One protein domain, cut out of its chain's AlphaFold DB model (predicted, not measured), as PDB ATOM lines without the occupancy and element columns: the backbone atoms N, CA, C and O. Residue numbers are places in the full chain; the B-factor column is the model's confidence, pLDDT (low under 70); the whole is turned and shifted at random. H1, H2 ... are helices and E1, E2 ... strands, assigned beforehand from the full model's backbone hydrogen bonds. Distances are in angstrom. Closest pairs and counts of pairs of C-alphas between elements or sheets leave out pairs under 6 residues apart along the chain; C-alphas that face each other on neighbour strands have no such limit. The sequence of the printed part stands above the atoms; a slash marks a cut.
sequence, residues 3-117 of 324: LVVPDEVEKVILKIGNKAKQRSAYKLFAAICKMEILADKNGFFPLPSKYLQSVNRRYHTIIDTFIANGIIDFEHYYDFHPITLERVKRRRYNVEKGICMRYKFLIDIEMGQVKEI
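This is residues 3 to 117 of the 324 residues of an uncharacterized protein of Flavobacterium saliperosum (UniProt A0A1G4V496). Three helices, H1, H3 and H4, gather round the long helix H2 as a helical body, and the two-stranded hairpin of E3 and E4 reaches away from it as an arm that makes one end of the longest axis. The short strand pair of E2 and E5 lies between body and arm, and the pair of E1 and E6 lies at the other end of that axis. The printed part has 115 residues, with four named helices and six named strands in the order E1 H1 H2 H3 H4 E2 E3 E4 E5 E6; the class is mixed, helices and strands, and each of the three two-stranded sheets is antiparallel. It is compact by its radius of gyration of the C-alphas, 15.1 A, yet elongated in outline, with spans of 47 by 28 by 27 A.

E3 is residues 76 to 80, 13.0 A long, and E4 residues 87 to 91, 13.1 A. E2 is residues 72 to 74, 6.9 A, and E5 residues 102 to 105, 10.6 A. H4 is residues 59 to 68, 14.3 A, and H2 residues 19 to 36, 25.7 A, beginning with C-alpha 19 at (-52.761, 6.912, -3.175). H1 is residues 7 to 15, 12.5 A, and H3 residues 49 to 55, 10.1 A. E1 is residues 3 to 5, 6.2 A, from C-alpha 3 at (-59.515, -1.596, 12.142), and E6 residues 113 to 116, 9.8 A, ending with C-alpha 116 at (-61.844, 3.627, 8.993).

In the hairpin of E3 and E4, N 77 and O 90 are 3.0 A apart, within hydrogen-bond range. E2 runs on into E3 at 50 degrees. E2 and E5 are antiparallel, with N 104 and O 73 at 2.9 A; residues 45 to 46 also pair antiparallel with residues 102 to 103 of E5. The closest C-alphas of H4 and E2, those of Ile 67 and Asp 73, are 5.7 A apart. H2 is the hub. It only just touches H4, with 3 pairs of C-alphas within 8 A, Ala 25 and Ile 62 closest at 6.2 A, about perpendicular at 76 degrees. H2 touches H3 at a steep tilt of 52 degrees, the C-alphas of Leu 28 and Val 55 closest at 6.5 A. H1 and H2 form a helical hairpin and touch, Ile 13 and Gln 22 having the closest C-alphas, 5.5 A; the shallow tilt of 34.5 degrees is only just short of steep. The helix packing is mostly crossed, only just: one of these three pairs has a shallow tilt. E1 and E6 are antiparallel, with N 5 and O 113 at 2.8 A. Every O i to N i+4 pair is within hydrogen-bond range in H2, H3 and H4, and 4 of 5 are in H1.

The C-alphas farthest apart, those of Ile 83 and Glu 116, are 49.7 A apart. The printed part has no cut. The link from H2 to H3, 12 residues, is long. The mean pLDDT of the printed part is 86.1; residue 38 and residues 94 to 99 are under 70.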
ATOM      1  N   LEU A   3     -60.597  -0.636  11.916       86.25
ATOM      2  CA  LEU A   3     -59.515  -1.596  12.142       86.25
ATOM      3  C   LEU A   3     -58.333  -0.880  12.797       86.25
ATOM      4  O   LEU A   3     -58.041   0.259  12.432       86.25
ATOM      5  N   VAL A   4     -57.649  -1.546  13.726       83.44
ATOM      6  CA  VAL A   4     -56.351  -1.086  14.227       83.44
ATOM      7  C   VAL A   4     -55.294  -1.334  13.153       83.44
ATOM      8  O   VAL A   4     -55.139  -2.450  12.661       83.44
ATOM      9  N   VAL A   5     -54.594  -0.281  12.749       90.25
ATOM     10  CA  VAL A   5     -53.473  -0.356  11.813       90.25
ATOM     11  C   VAL A   5     -52.190  -0.052  12.588       90.25
ATOM     12  O   VAL A   5     -52.021   1.094  13.014       90.25
ATOM     13  N   PRO A   6     -51.300  -1.044  12.773       91.38
ATOM     14  CA  PRO A   6     -50.000  -0.837  13.403       91.38
ATOM     15  C   PRO A   6     -49.135   0.168  12.642       91.38
ATOM     16  O   PRO A   6     -49.220   0.283  11.412       91.38
ATOM     17  N   ASP A   7     -48.260   0.870  13.356       90.19
ATOM     18  CA  ASP A   7     -47.403   1.908  12.776       90.19
ATOM     19  C   ASP A   7     -46.430   1.338  11.732       90.19
ATOM     20  O   ASP A   7     -46.076   2.010  10.760       90.19
ATOM     21  N   GLU A   8     -46.003   0.087  11.894       92.56
ATOM     22  CA  GLU A   8     -45.184  -0.646  10.930       92.56
ATOM     23  C   GLU A   8     -45.933  -0.836   9.613       92.56
ATOM     24  O   GLU A   8     -45.393  -0.564   8.537       92.56
ATOM     25  N   VAL A   9     -47.201  -1.243   9.691       93.94
ATOM     26  CA  VAL A   9     -48.069  -1.421   8.523       93.94
ATOM     27  C   VAL A   9     -48.296  -0.083   7.841       93.94
ATOM     28  O   VAL A   9     -48.174   0.016   6.622       93.94
ATOM     29  N   GLU A  10     -48.568   0.961   8.621       93.75
ATOM     30  CA  GLU A  10     -48.765   2.317   8.125       93.75
ATOM     31  C   GLU A  10     -47.536   2.819   7.354       93.75
ATOM     32  O   GLU A  10     -47.648   3.246   6.201       93.75
ATOM     33  N   LYS A  11     -46.343   2.697   7.947       94.38
ATOM     34  CA  LYS A  11     -45.071   3.086   7.318       94.38
ATOM     35  C   LYS A  11     -44.832   2.338   6.013       94.38
ATOM     36  O   LYS A  11     -44.335   2.935   5.056       94.38
ATOM     37  N   VAL A  12     -45.163   1.048   5.965       95.69
ATOM     38  CA  VAL A  12     -45.048   0.250   4.741       95.69
ATOM     39  C   VAL A  12     -46.046   0.743   3.703       95.69
ATOM     40  O   VAL A  12     -45.635   1.067   2.593       95.69
ATOM     41  N   ILE A  13     -47.328   0.876   4.054       94.94
ATOM     42  CA  ILE A  13     -48.383   1.288   3.120       94.94
ATOM     43  C   ILE A  13     -48.098   2.668   2.532       94.94
ATOM     44  O   ILE A  13     -48.199   2.822   1.318       94.94
ATOM     45  N   LEU A  14     -47.675   3.647   3.334       93.19
ATOM     46  CA  LEU A  14     -47.359   4.996   2.850       93.19
ATOM     47  C   LEU A  14     -46.230   5.011   1.807       93.19
ATOM     48  O   LEU A  14     -46.231   5.859   0.916       93.19
ATOM     49  N   LYS A  15     -45.309   4.040   1.854       92.56
ATOM     50  CA  LYS A  15     -44.243   3.871   0.854       92.56
ATOM     51  C   LYS A  15     -44.715   3.162  -0.421       92.56
ATOM     52  O   LYS A  15     -44.008   3.183  -1.430       92.56
ATOM     53  N   ILE A  16     -45.904   2.550  -0.424       88.25
ATOM     54  CA  ILE A  16     -46.450   1.843  -1.591       88.25
ATOM     55  C   ILE A  16     -47.027   2.852  -2.591       88.25
ATOM     56  O   ILE A  16     -48.233   3.086  -2.659       88.25
ATOM     57  N   GLY A  17     -46.154   3.393  -3.441       85.31
ATOM     58  CA  GLY A  17     -46.520   4.120  -4.658       85.31
ATOM     59  C   GLY A  17     -47.577   5.214  -4.459       85.31
ATOM     60  O   GLY A  17     -47.482   6.041  -3.562       85.31
ATOM     61  N   ASN A  18     -48.578   5.252  -5.346       91.44
ATOM     62  CA  ASN A  18     -49.610   6.291  -5.345       91.44
ATOM     63  C   ASN A  18     -50.777   5.990  -4.381       91.44
ATOM     64  O   ASN A  18     -51.005   4.848  -3.982       91.44
ATOM     65  N   LYS A  19     -51.599   7.010  -4.087       91.81
ATOM     66  CA  LYS A  19     -52.761   6.912  -3.175       91.81
ATOM     67  C   LYS A  19     -53.718   5.751  -3.494       91.81
ATOM     68  O   LYS A  19     -54.300   5.167  -2.584       91.81
ATOM     69  N   ALA A  20     -53.888   5.390  -4.767       87.88
ATOM     70  CA  ALA A  20     -54.747   4.271  -5.163       87.88
ATOM     71  C   ALA A  20     -54.168   2.908  -4.736       87.88
ATOM     72  O   ALA A  20     -54.901   2.045  -4.242       87.88
ATOM     73  N   LYS A  21     -52.847   2.723  -4.873       90.50
ATOM     74  CA  LYS A  21     -52.152   1.537  -4.357       90.50
ATOM     75  C   LYS A  21     -52.163   1.499  -2.830       90.50
ATOM     76  O   LYS A  21     -52.411   0.435  -2.274       90.50
ATOM     77  N   GLN A  22     -52.000   2.642  -2.164       94.12
ATOM     78  CA  GLN A  22     -52.097   2.733  -0.703       94.12
ATOM     79  C   GLN A  22     -53.484   2.298  -0.202       94.12
ATOM     80  O   GLN A  22     -53.588   1.412   0.641       94.12
ATOM     81  N   ARG A  23     -54.570   2.822  -0.797       92.25
ATOM     82  CA  ARG A  23     -55.952   2.380  -0.502       92.25
ATOM     83  C   ARG A  23     -56.133   0.878  -0.703       92.25
ATOM     84  O   ARG A  23     -56.742   0.205   0.122       92.25
ATOM     85  N   SER A  24     -55.585   0.349  -1.790       92.06
ATOM     86  CA  SER A  24     -55.610  -1.086  -2.069       92.06
ATOM     87  C   SER A  24     -54.862  -1.909  -1.018       92.06
ATOM     88  O   SER A  24     -55.302  -3.005  -0.678       92.06
ATOM     89  N   ALA A  25     -53.747  -1.389  -0.505       94.75
ATOM     90  CA  ALA A  25     -52.967  -2.039   0.536       94.75
ATOM     91  C   ALA A  25     -53.702  -2.037   1.879       94.75
ATOM     92  O   ALA A  25     -53.748  -3.082   2.520       94.75
ATOM     93  N   TYR A  26     -54.385  -0.944   2.241       94.94
ATOM     94  CA  TYR A  26     -55.286  -0.935   3.401       94.94
ATOM     95  C   TYR A  26     -56.418  -1.955   3.259       94.94
ATOM     96  O   TYR A  26     -56.677  -2.711   4.192       94.94
ATOM     97  N   LYS A  27     -57.064  -2.029   2.084       93.44
ATOM     98  CA  LYS A  27     -58.112  -3.029   1.818       93.44
ATOM     99  C   LYS A  27     -57.574  -4.454   1.981       93.44
ATOM    100  O   LYS A  27     -58.215  -5.280   2.623       93.44
ATOM    101  N   LEU A  28     -56.392  -4.753   1.443       94.12
ATOM    102  CA  LEU A  28     -55.781  -6.074   1.603       94.12
ATOM    103  C   LEU A  28     -55.371  -6.362   3.044       94.12
ATOM    104  O   LEU A  28     -55.631  -7.462   3.511       94.12
ATOM    105  N   PHE A  29     -54.798  -5.396   3.759       95.12
ATOM    106  CA  PHE A  29     -54.478  -5.554   5.174       95.12
ATOM    107  C   PHE A  29     -55.734  -5.892   5.989       95.12
ATOM    108  O   PHE A  29     -55.765  -6.913   6.670       95.12
ATOM    109  N   ALA A  30     -56.824  -5.141   5.796       92.81
ATOM    110  CA  ALA A  30     -58.117  -5.438   6.410       92.81
ATOM    111  C   ALA A  30     -58.643  -6.840   6.061       92.81
ATOM    112  O   ALA A  30     -59.171  -7.544   6.924       92.81
ATOM    113  N   ALA A  31     -58.470  -7.275   4.809       90.19
ATOM    114  CA  ALA A  31     -58.852  -8.616   4.378       90.19
ATOM    115  C   ALA A  31     -58.050  -9.717   5.083       90.19
ATOM    116  O   ALA A  31     -58.621 -10.765   5.389       90.19
ATOM    117  N   ILE A  32     -56.755  -9.491   5.313       92.69
ATOM    118  CA  ILE A  32     -55.853 -10.419   6.002       92.69
ATOM    119  C   ILE A  32     -56.229 -10.495   7.485       92.69
ATOM    120  O   ILE A  32     -56.436 -11.599   7.978       92.69
ATOM    121  N   CYS A  33     -56.426  -9.356   8.161       90.00
ATOM    122  CA  CYS A  33     -56.874  -9.315   9.558       90.00
ATOM    123  C   CYS A  33     -58.189 -10.081   9.764       90.00
ATOM    124  O   CYS A  33     -58.334 -10.820  10.728       90.00
ATOM    125  N   LYS A  34     -59.140  -9.995   8.822       85.44
ATOM    126  CA  LYS A  34     -60.377 -10.792   8.901       85.44
ATOM    127  C   LYS A  34     -60.161 -12.303   8.850       85.44
ATOM    128  O   LYS A  34     -61.012 -13.035   9.338       85.44
ATOM    129  N   MET A  35     -59.098 -12.771   8.205       83.81
ATOM    130  CA  MET A  35     -58.795 -14.201   8.102       83.81
ATOM    131  C   MET A  35     -57.971 -14.703   9.286       83.81
ATOM    132  O   MET A  35     -57.955 -15.907   9.529       83.81
ATOM    133  N   GLU A  36     -57.326 -13.800  10.021       86.06
ATOM    134  CA  GLU A  36     -56.516 -14.113  11.198       86.06
ATOM    135  C   GLU A  36     -57.327 -14.791  12.302       86.06
ATOM    136  O   GLU A  36     -56.827 -15.729  12.903       86.06
ATOM    137  N   ILE A  37     -58.622 -14.486  12.426       76.88
ATOM    138  CA  ILE A  37     -59.539 -15.179  13.352       76.88
ATOM    139  C   ILE A  37     -59.587 -16.709  13.151       76.88
ATOM    140  O   ILE A  37     -60.107 -17.436  13.993       76.88
ATOM    141  N   LEU A  38     -59.117 -17.201  11.998       69.94
ATOM    142  CA  LEU A  38     -59.017 -18.620  11.653       69.94
ATOM    143  C   LEU A  38     -57.611 -19.192  11.910       69.94
ATOM    144  O   LEU A  38     -57.283 -20.259  11.379       69.94
ATOM    145  N   ALA A  39     -56.760 -18.472  12.640       73.38
ATOM    146  CA  ALA A  39     -55.412 -18.894  12.978       73.38
ATOM    147  C   ALA A  39     -55.429 -20.175  13.811       73.38
ATOM    148  O   ALA A  39     -56.311 -20.421  14.633       73.38
ATOM    149  N   ASP A  40     -54.436 -21.027  13.569       70.12
ATOM    150  CA  ASP A  40     -54.182 -22.172  14.428       70.12
ATOM    151  C   ASP A  40     -53.356 -21.778  15.660       70.12
ATOM    152  O   ASP A  40     -52.936 -20.637  15.830       70.12
ATOM    153  N   LYS A  41     -53.050 -22.768  16.504       76.88
ATOM    154  CA  LYS A  41     -52.199 -22.605  17.692       76.88
ATOM    155  C   LYS A  41     -50.803 -22.020  17.421       76.88
ATOM    156  O   LYS A  41     -50.143 -21.595  18.358       76.88
ATOM    157  N   ASN A  42     -50.331 -22.052  16.175       81.44
ATOM    158  CA  ASN A  42     -49.035 -21.513  15.770       81.44
ATOM    159  C   ASN A  42     -49.173 -20.131  15.098       81.44
ATOM    160  O   ASN A  42     -48.198 -19.629  14.534       81.44
ATOM    161  N   GLY A  43     -50.378 -19.547  15.103       81.25
ATOM    162  CA  GLY A  43     -50.693 -18.256  14.496       81.25
ATOM    163  C   GLY A  43     -50.901 -18.300  12.980       81.25
ATOM    164  O   GLY A  43     -51.041 -17.250  12.359       81.25
ATOM    165  N   PHE A  44     -50.903 -19.482  12.349       88.12
ATOM    166  CA  PHE A  44     -51.061 -19.587  10.896       88.12
ATOM    167  C   PHE A  44     -52.530 -19.710  10.491       88.12
ATOM    168  O   PHE A  44     -53.217 -20.662  10.868       88.12
ATOM    169  N   PHE A  45     -52.985 -18.838   9.598       84.12
ATOM    170  CA  PHE A  45     -54.340 -18.828   9.052       84.12
ATOM    171  C   PHE A  45     -54.351 -19.013   7.525       84.12
ATOM    172  O   PHE A  45     -53.404 -18.631   6.829       84.12
ATOM    173  N   PRO A  46     -55.403 -19.635   6.962       82.81
ATOM    174  CA  PRO A  46     -55.538 -19.813   5.520       82.81
ATOM    175  C   PRO A  46     -55.850 -18.497   4.808       82.81
ATOM    176  O   PRO A  46     -56.760 -17.775   5.199       82.81
ATOM    177  N   LEU A  47     -55.170 -18.229   3.690       85.69
ATOM    178  CA  LEU A  47     -55.418 -17.043   2.869       85.69
ATOM    179  C   LEU A  47     -55.543 -17.431   1.382       85.69
ATOM    180  O   LEU A  47     -54.559 -17.439   0.638       85.69
ATOM    181  N   PRO A  48     -56.748 -17.812   0.916       84.25
ATOM    182  CA  PRO A  48     -56.944 -18.261  -0.458       84.25
ATOM    183  C   PRO A  48     -56.682 -17.151  -1.486       84.25
ATOM    184  O   PRO A  48     -57.237 -16.058  -1.382       84.25
ATOM    185  N   SER A  49     -55.956 -17.457  -2.565       84.56
ATOM    186  CA  SER A  49     -55.705 -16.504  -3.660       84.56
ATOM    187  C   SER A  49     -56.992 -15.916  -4.236       84.56
ATOM    188  O   SER A  49     -57.079 -14.712  -4.447       84.56
ATOM    189  N   LYS A  50     -58.039 -16.739  -4.410       79.50
ATOM    190  CA  LYS A  50     -59.354 -16.272  -4.877       79.50
ATOM    191  C   LYS A  50     -59.957 -15.204  -3.958       79.50
ATOM    192  O   LYS A  50     -60.687 -14.356  -4.453       79.50
ATOM    193  N   TYR A  51     -59.720 -15.269  -2.646       81.00
ATOM    194  CA  TYR A  51     -60.214 -14.285  -1.675       81.00
ATOM    195  C   TYR A  51     -59.448 -12.963  -1.779       81.00
ATOM    196  O   TYR A  51     -60.053 -11.898  -1.869       81.00
ATOM    197  N   LEU A  52     -58.122 -13.022  -1.885       86.81
ATOM    198  CA  LEU A  52     -57.322 -11.816  -2.098       86.81
ATOM    199  C   LEU A  52     -57.624 -11.161  -3.452       86.81
ATOM    200  O   LEU A  52     -57.738  -9.943  -3.526       86.81
ATOM    201  N   GLN A  53     -57.848 -11.958  -4.503       86.19
ATOM    202  CA  GLN A  53     -58.235 -11.468  -5.831       86.19
ATOM    203  C   GLN A  53     -59.573 -10.728  -5.841       86.19
ATOM    204  O   GLN A  53     -59.714  -9.784  -6.618       86.19
ATOM    205  N   SER A  54     -60.543 -11.129  -5.006       79.50
ATOM    206  CA  SER A  54     -61.817 -10.400  -4.902       79.50
ATOM    207  C   SER A  54     -61.667  -9.037  -4.233       79.50
ATOM    208  O   SER A  54     -62.476  -8.158  -4.496       79.50
ATOM    209  N   VAL A  55     -60.629  -8.844  -3.416       86.31
ATOM    210  CA  VAL A  55     -60.297  -7.539  -2.823       86.31
ATOM    211  C   VAL A  55     -59.445  -6.717  -3.790       86.31
ATOM    212  O   VAL A  55     -59.686  -5.531  -3.995       86.31
ATOM    213  N   ASN A  56     -58.445  -7.346  -4.410       88.38
ATOM    214  CA  ASN A  56     -57.597  -6.738  -5.424       88.38
ATOM    215  C   ASN A  56     -57.007  -7.803  -6.362       88.38
ATOM    216  O   ASN A  56     -56.216  -8.650  -5.948       88.38
ATOM    217  N   ARG A  57     -57.289  -7.712  -7.669       86.31
ATOM    218  CA  ARG A  57     -56.733  -8.633  -8.684       86.31
ATOM    219  C   ARG A  57     -55.197  -8.688  -8.692       86.31
ATOM    220  O   ARG A  57     -54.628  -9.726  -9.011       86.31
ATOM    221  N   ARG A  58     -54.521  -7.597  -8.322       88.25
ATOM    222  CA  ARG A  58     -53.052  -7.456  -8.281       88.25
ATOM    223  C   ARG A  58     -52.474  -7.598  -6.865       88.25
ATOM    224  O   ARG A  58     -51.417  -7.042  -6.571       88.25
ATOM    225  N   TYR A  59     -53.154  -8.346  -5.993       93.06
ATOM    226  CA  TYR A  59     -52.790  -8.491  -4.580       93.06
ATOM    227  C   TYR A  59     -51.351  -8.964  -4.326       93.06
ATOM    228  O   TYR A  59     -50.778  -8.597  -3.305       93.06
ATOM    229  N   HIS A  60     -50.773  -9.761  -5.231       93.19
ATOM    230  CA  HIS A  60     -49.458 -10.383  -5.050       93.19
ATOM    231  C   HIS A  60     -48.371  -9.349  -4.743       93.19
ATOM    232  O   HIS A  60     -47.637  -9.527  -3.785       93.19
ATOM    233  N   THR A  61     -48.360  -8.213  -5.450       93.00
ATOM    234  CA  THR A  61     -47.367  -7.149  -5.218       93.00
ATOM    235  C   THR A  61     -47.413  -6.587  -3.796       93.00
ATOM    236  O   THR A  61     -46.377  -6.297  -3.203       93.00
ATOM    237  N   ILE A  62     -48.610  -6.460  -3.223       94.94
ATOM    238  CA  ILE A  62     -48.813  -5.953  -1.863       94.94
ATOM    239  C   ILE A  62     -48.465  -7.034  -0.835       94.94
ATOM    240  O   ILE A  62     -47.787  -6.736   0.142       94.94
ATOM    241  N   ILE A  63     -48.859  -8.290  -1.076       95.12
ATOM    242  CA  ILE A  63     -48.476  -9.424  -0.220       95.12
ATOM    243  C   ILE A  63     -46.957  -9.584  -0.168       95.12
ATOM    244  O   ILE A  63     -46.400  -9.672   0.919       95.12
ATOM    245  N   ASP A  64     -46.282  -9.566  -1.317       94.56
ATOM    246  CA  ASP A  64     -44.825  -9.678  -1.384       94.56
ATOM    247  C   ASP A  64     -44.152  -8.498  -0.660       94.56
ATOM    248  O   ASP A  64     -43.164  -8.694   0.043       94.56
ATOM    249  N   THR A  65     -44.735  -7.295  -0.732       95.44
ATOM    250  CA  THR A  65     -44.262  -6.129   0.036       95.44
ATOM    251  C   THR A  65     -44.420  -6.338   1.545       95.44
ATOM    252  O   THR A  65     -43.495  -6.046   2.300       95.44
ATOM    253  N   PHE A  66     -45.561  -6.857   2.004       96.75
ATOM    254  CA  PHE A  66     -45.784  -7.158   3.421       96.75
ATOM    255  C   PHE A  66     -44.845  -8.253   3.935       96.75
ATOM    256  O   PHE A  66     -44.344  -8.135   5.049       96.75
ATOM    257  N   ILE A  67     -44.544  -9.268   3.120       95.31
ATOM    258  CA  ILE A  67     -43.545 -10.291   3.458       95.31
ATOM    259  C   ILE A  67     -42.151  -9.665   3.563       95.31
ATOM    260  O   ILE A  67     -41.460  -9.860   4.559       95.31
ATOM    261  N   ALA A  68     -41.746  -8.880   2.561       94.75
ATOM    262  CA  ALA A  68     -40.418  -8.267   2.511       94.75
ATOM    263  C   ALA A  68     -40.159  -7.290   3.668       94.75
ATOM    264  O   ALA A  68     -39.017  -7.128   4.086       94.75
ATOM    265  N   ASN A  69     -41.210  -6.657   4.194       96.19
ATOM    266  CA  ASN A  69     -41.120  -5.739   5.331       96.19
ATOM    267  C   ASN A  69     -41.427  -6.414   6.678       96.19
ATOM    268  O   ASN A  69     -41.618  -5.716   7.669       96.19
ATOM    269  N   GLY A  70     -41.503  -7.746   6.727       95.56
ATOM    270  CA  GLY A  70     -41.689  -8.477   7.980       95.56
ATOM    271  C   GLY A  70     -43.039  -8.232   8.655       95.56
ATOM    272  O   GLY A  70     -43.126  -8.325   9.869       95.56
ATOM    273  N   ILE A  71     -44.092  -7.922   7.894       96.75
ATOM    274  CA  ILE A  71     -45.459  -7.774   8.422       96.75
ATOM    275  C   ILE A  71     -46.125  -9.149   8.559       96.75
ATOM    276  O   ILE A  71     -46.781  -9.442   9.557       96.75
ATOM    277  N   ILE A  72     -45.942 -10.008   7.552       96.56
ATOM    278  CA  ILE A  72     -46.461 -11.379   7.519       96.56
ATOM    279  C   ILE A  72     -45.381 -12.359   7.049       96.56
ATOM    280  O   ILE A  72     -44.501 -11.991   6.279       96.56
ATOM    281  N   ASP A  73     -45.491 -13.627   7.439       95.38
ATOM    282  CA  ASP A  73     -44.732 -14.736   6.839       95.38
ATOM    283  C   ASP A  73     -45.688 -15.818   6.347       95.38
ATOM    284  O   ASP A  73     -46.818 -15.930   6.825       95.38
ATOM    285  N   PHE A  74     -45.234 -16.631   5.398       93.38
ATOM    286  CA  PHE A  74     -45.986 -17.774   4.898       93.38
ATOM    287  C   PHE A  74     -45.515 -19.083   5.535       93.38
ATOM    288  O   PHE A  74     -44.336 -19.282   5.852       93.38
ATOM    289  N   GLU A  75     -46.451 -20.020   5.680       90.50
ATOM    290  CA  GLU A  75     -46.129 -21.371   6.121       90.50
ATOM    291  C   GLU A  75     -45.237 -22.043   5.072       90.50
ATOM    292  O   GLU A  75     -45.544 -22.083   3.873       90.50
ATOM    293  N   HIS A  76     -44.106 -22.562   5.527       89.00
ATOM    294  CA  HIS A  76     -43.080 -23.115   4.665       89.00
ATOM    295  C   HIS A  76     -42.517 -24.408   5.231       89.00
ATOM    296  O   HIS A  76     -42.663 -24.729   6.409       89.00
ATOM    297  N   TYR A  77     -41.855 -25.145   4.357       84.88
ATOM    298  CA  TYR A  77     -40.982 -26.240   4.723       84.88
ATOM    299  C   TYR A  77     -39.630 -26.013   4.061       84.88
ATOM    300  O   TYR A  77     -39.506 -25.249   3.098       84.88
ATOM    301  N   TYR A  78     -38.611 -26.651   4.612       84.81
ATOM    302  CA  TYR A  78     -37.299 -26.652   3.999       84.81
ATOM    303  C   TYR A  78     -37.159 -27.886   3.130       84.81
ATOM    304  O   TYR A  78     -37.496 -28.987   3.561       84.81
ATOM    305  N   ASP A  79     -36.658 -27.667   1.929       83.38
ATOM    306  CA  ASP A  79     -36.316 -28.705   0.972       83.38
ATOM    307  C   ASP A  79     -34.871 -28.495   0.525       83.38
ATOM    308  O   ASP A  79     -34.301 -27.428   0.765       83.38
ATOM    309  N   PHE A  80     -34.277 -29.478  -0.132       82.88
ATOM    310  CA  PHE A  80     -32.959 -29.314  -0.730       82.88
ATOM    311  C   PHE A  80     -33.097 -28.926  -2.199       82.88
ATOM    312  O   PHE A  80     -33.916 -29.475  -2.939       82.88
ATOM    313  N   HIS A  81     -32.314 -27.941  -2.636       77.94
ATOM    314  CA  HIS A  81     -32.223 -27.625  -4.051       77.94
ATOM    315  C   HIS A  81     -31.642 -28.847  -4.780       77.94
ATOM    316  O   HIS A  81     -30.583 -29.330  -4.380       77.94
ATOM    317  N   PRO A  82     -32.283 -29.344  -5.852       73.94
ATOM    318  CA  PRO A  82     -31.897 -30.610  -6.478       73.94
ATOM    319  C   PRO A  82     -30.484 -30.597  -7.074       73.94
ATOM    320  O   PRO A  82     -29.914 -31.657  -7.294       73.94
ATOM    321  N   ILE A  83     -29.927 -29.410  -7.335       77.50
ATOM    322  CA  ILE A  83     -28.604 -29.250  -7.952       77.50
ATOM    323  C   ILE A  83     -27.564 -28.784  -6.933       77.50
ATOM    324  O   ILE A  83     -26.466 -29.321  -6.883       77.50
ATOM    325  N   THR A  84     -27.895 -27.778  -6.122       80.81
ATOM    326  CA  THR A  84     -26.913 -27.144  -5.227       80.81
ATOM    327  C   THR A  84     -26.875 -27.800  -3.851       80.81
ATOM    328  O   THR A  84     -25.981 -27.498  -3.071       80.81
ATOM    329  N   LEU A  85     -27.837 -28.685  -3.538       79.25
ATOM    330  CA  LEU A  85     -28.033 -29.301  -2.217       79.25
ATOM    331  C   LEU A  85     -28.154 -28.278  -1.075       79.25
ATOM    332  O   LEU A  85     -28.058 -28.622   0.102       79.25
ATOM    333  N   GLU A  86     -28.409 -27.017  -1.407       86.31
ATOM    334  CA  GLU A  86     -28.661 -25.967  -0.436       86.31
ATOM    335  C   GLU A  86     -30.090 -26.061   0.077       86.31
ATOM    336  O   GLU A  86     -31.019 -26.470  -0.627       86.31
ATOM    337  N   ARG A  87     -30.282 -25.651   1.328       83.88
ATOM    338  CA  ARG A  87     -31.586 -25.685   1.976       83.88
ATOM    339  C   ARG A  87     -32.438 -24.510   1.486       83.88
ATOM    340  O   ARG A  87     -32.167 -23.361   1.817       83.88
ATOM    341  N   VAL A  88     -33.498 -24.793   0.733       84.69
ATOM    342  CA  VAL A  88     -34.411 -23.792   0.161       84.69
ATOM    343  C   VAL A  88     -35.735 -23.779   0.919       84.69
ATOM    344  O   VAL A  88     -36.349 -24.817   1.169       84.69
ATOM    345  N   LYS A  89     -36.211 -22.577   1.258       83.94
ATOM    346  CA  LYS A  89     -37.531 -22.350   1.860       83.94
ATOM    347  C   LYS A  89     -38.615 -22.469   0.778       83.94
ATOM    348  O   LYS A  89     -38.717 -21.612  -0.099       83.94
ATOM    349  N   ARG A  90     -39.448 -23.515   0.837       82.69
ATOM    350  CA  ARG A  90     -40.574 -23.739  -0.089       82.69
ATOM    351  C   ARG A  90     -41.916 -23.454   0.577       82.69
ATOM    352  O   ARG A  90     -42.156 -23.825   1.724       82.69
ATOM    353  N   ARG A  91     -42.811 -22.795  -0.164       84.62
ATOM    354  CA  ARG A  91     -44.178 -22.477   0.278       84.62
ATOM    355  C   ARG A  91     -44.978 -23.769   0.460       84.62
ATOM    356  O   ARG A  91     -45.034 -24.587  -0.456       84.62
ATOM    357  N   ARG A  92     -45.653 -23.934   1.599       78.56
ATOM    358  CA  ARG A  92     -46.561 -25.064   1.833       78.56
ATOM    359  C   ARG A  92     -47.947 -24.740   1.260       78.56
ATOM    360  O   ARG A  92     -48.768 -24.113   1.919       78.56
ATOM    361  N   TYR A  93     -48.202 -25.147   0.018       79.25
ATOM    362  CA  TYR A  93     -49.531 -25.091  -0.604       79.25
ATOM    363  C   TYR A  93     -49.666 -26.163  -1.694       79.25
ATOM    364  O   TYR A  93     -48.672 -26.607  -2.262       79.25
ATOM    365  N   ASN A  94     -50.893 -26.590  -1.982       67.31
ATOM    366  CA  ASN A  94     -51.201 -27.505  -3.077       67.31
ATOM    367  C   ASN A  94     -52.628 -27.235  -3.573       67.31
ATOM    368  O   ASN A  94     -53.605 -27.554  -2.893       67.31
ATOM    369  N   VAL A  95     -52.743 -26.637  -4.759       61.69
ATOM    370  CA  VAL A  95     -54.036 -26.239  -5.338       61.69
ATOM    371  C   VAL A  95     -54.901 -27.459  -5.669       61.69
ATOM    372  O   VAL A  95     -56.101 -27.435  -5.401       61.69
ATOM    373  N   GLU A  96     -54.298 -28.537  -6.172       52.50
ATOM    374  CA  GLU A  96     -54.991 -29.778  -6.551       52.50
ATOM    375  C   GLU A  96     -55.602 -30.493  -5.342       52.50
ATOM    376  O   GLU A  96     -56.716 -31.006  -5.419       52.50
ATOM    377  N   LYS A  97     -54.908 -30.450  -4.198       49.94
ATOM    378  CA  LYS A  97     -55.367 -30.976  -2.902       49.94
ATOM    379  C   LYS A  97     -56.201 -29.963  -2.103       49.94
ATOM    380  O   LYS A  97     -56.516 -30.197  -0.937       49.94
ATOM    381  N   GLY A  98     -56.517 -28.800  -2.682       52.31
ATOM    382  CA  GLY A  98     -57.285 -27.739  -2.019       52.31
ATOM    383  C   GLY A  98     -56.587 -27.109  -0.804       52.31
ATOM    384  O   GLY A  98     -57.240 -26.459   0.019       52.31
ATOM    385  N   ILE A  99     -55.274 -27.295  -0.673       68.12
ATOM    386  CA  ILE A  99     -54.437 -26.721   0.382       68.12
ATOM    387  C   ILE A  99     -54.017 -25.325  -0.076       68.12
ATOM    388  O   ILE A  99     -53.117 -25.161  -0.902       68.12
ATOM    389  N   CYS A 100     -54.694 -24.299   0.436       77.81
ATOM    390  CA  CYS A 100     -54.314 -22.916   0.175       77.81
ATOM    391  C   CYS A 100     -53.086 -22.510   0.995       77.81
ATOM    392  O   CYS A 100     -52.778 -23.114   2.020       77.81
ATOM    393  N   MET A 101     -52.421 -21.448   0.547       85.94
ATOM    394  CA  MET A 101     -51.309 -20.856   1.278       85.94
ATOM    395  C   MET A 101     -51.785 -20.327   2.631       85.94
ATOM    396  O   MET A 101     -52.916 -19.844   2.762       85.94
ATOM    397  N   ARG A 102     -50.923 -20.459   3.635       88.31
ATOM    398  CA  ARG A 102     -51.188 -20.024   5.003       88.31
ATOM    399  C   ARG A 102     -50.175 -18.972   5.399       88.31
ATOM    400  O   ARG A 102     -49.026 -19.044   4.965       88.31
ATOM    401  N   TYR A 103     -50.617 -18.011   6.192       94.50
ATOM    402  CA  TYR A 103     -49.815 -16.877   6.624       94.50
ATOM    403  C   TYR A 103     -49.971 -16.667   8.120       94.50
ATOM    404  O   TYR A 103     -50.941 -17.140   8.700       94.50
ATOM    405  N   LYS A 104     -49.021 -15.963   8.722       95.38
ATOM    406  CA  LYS A 104     -49.115 -15.446  10.086       95.38
ATOM    407  C   LYS A 104     -48.642 -14.002  10.109       95.38
ATOM    408  O   LYS A 104     -47.799 -13.634   9.287       95.38
ATOM    409  N   PHE A 105     -49.142 -13.211  11.048       94.12
ATOM    410  CA  PHE A 105     -48.533 -11.920  11.349       94.12
ATOM    411  C   PHE A 105     -47.219 -12.123  12.109       94.12
ATOM    412  O   PHE A 105     -47.060 -13.085  12.862       94.12
ATOM    413  N   LEU A 106     -46.257 -11.242  11.854       94.81
ATOM    414  CA  LEU A 106     -45.000 -11.157  12.609       94.81
ATOM    415  C   LEU A 106     -44.962  -9.928  13.526       94.81
ATOM    416  O   LEU A 106     -43.972  -9.707  14.219       94.81
ATOM    417  N   ILE A 107     -46.028  -9.138  13.496       90.00
ATOM    418  CA  ILE A 107     -46.215  -7.914  14.261       90.00
ATOM    419  C   ILE A 107     -47.447  -8.062  15.147       90.00
ATOM    420  O   ILE A 107     -48.319  -8.891  14.868       90.00
ATOM    421  N   ASP A 108     -47.529  -7.223  16.172       80.62
ATOM    422  CA  ASP A 108     -48.754  -7.053  16.939       80.62
ATOM    423  C   ASP A 108     -49.774  -6.261  16.104       80.62
ATOM    424  O   ASP A 108     -49.456  -5.207  15.552       80.62
ATOM    425  N   ILE A 109     -50.983  -6.801  15.969       86.38
ATOM    426  CA  ILE A 109     -52.083  -6.194  15.209       86.38
ATOM    427  C   ILE A 109     -53.139  -5.539  16.110       86.38
ATOM    428  O   ILE A 109     -54.097  -4.961  15.596       86.38
ATOM    429  N   GLU A 110     -52.974  -5.612  17.432       78.12
ATOM    430  CA  GLU A 110     -53.866  -5.006  18.427       78.12
ATOM    431  C   GLU A 110     -53.420  -3.592  18.827       78.12
ATOM    432  O   GLU A 110     -54.232  -2.791  19.296       78.12
ATOM    433  N   MET A 111     -52.150  -3.252  18.588       76.19
ATOM    434  CA  MET A 111     -51.577  -1.938  18.878       76.19
ATOM    435  C   MET A 111     -51.437  -1.091  17.608       76.19
ATOM    436  O   MET A 111     -50.855  -1.519  16.614       76.19
ATOM    437  N   GLY A 112     -51.949   0.143  17.635       85.25
ATOM    438  CA  GLY A 112     -51.817   1.076  16.514       85.25
ATOM    439  C   GLY A 112     -52.940   2.102  16.429       85.25
ATOM    440  O   GLY A 112     -53.665   2.358  17.392       85.25
ATOM    441  N   GLN A 113     -53.103   2.690  15.245       83.31
ATOM    442  CA  GLN A 113     -54.131   3.696  14.995       83.31
ATOM    443  C   GLN A 113     -55.418   3.053  14.487       83.31
ATOM    444  O   GLN A 113     -55.414   2.315  13.501       83.31
ATOM    445  N   VAL A 114     -56.551   3.382  15.109       86.50
ATOM    446  CA  VAL A 114     -57.861   2.977  14.587       86.50
ATOM    447  C   VAL A 114     -58.153   3.779  13.325       86.50
ATOM    448  O   VAL A 114     -58.321   4.996  13.371       86.50
ATOM    449  N   LYS A 115     -58.254   3.086  12.193       88.50
ATOM    450  CA  LYS A 115     -58.606   3.679  10.906       88.50
ATOM    451  C   LYS A 115     -59.915   3.130  10.386       88.50
ATOM    452  O   LYS A 115     -60.211   1.939  10.488       88.50
ATOM    453  N   GLU A 116     -60.690   4.017   9.779       88.56
ATOM    454  CA  GLU A 116     -61.844   3.627   8.993       88.56
ATOM    455  C   GLU A 116     -61.398   3.310   7.567       88.56
ATOM    456  O   GLU A 116     -61.015   4.178   6.787       88.56
ATOM    457  N   ILE A 117     -61.413   2.022   7.250       86.50
ATOM    458  CA  ILE A 117     -61.089   1.504   5.931       86.50
ATOM    459  C   ILE A 117     -62.413   1.245   5.222       86.50
ATOM    460  O   ILE A 117     -63.228   0.440   5.688       86.50
TER     461      ILE A 117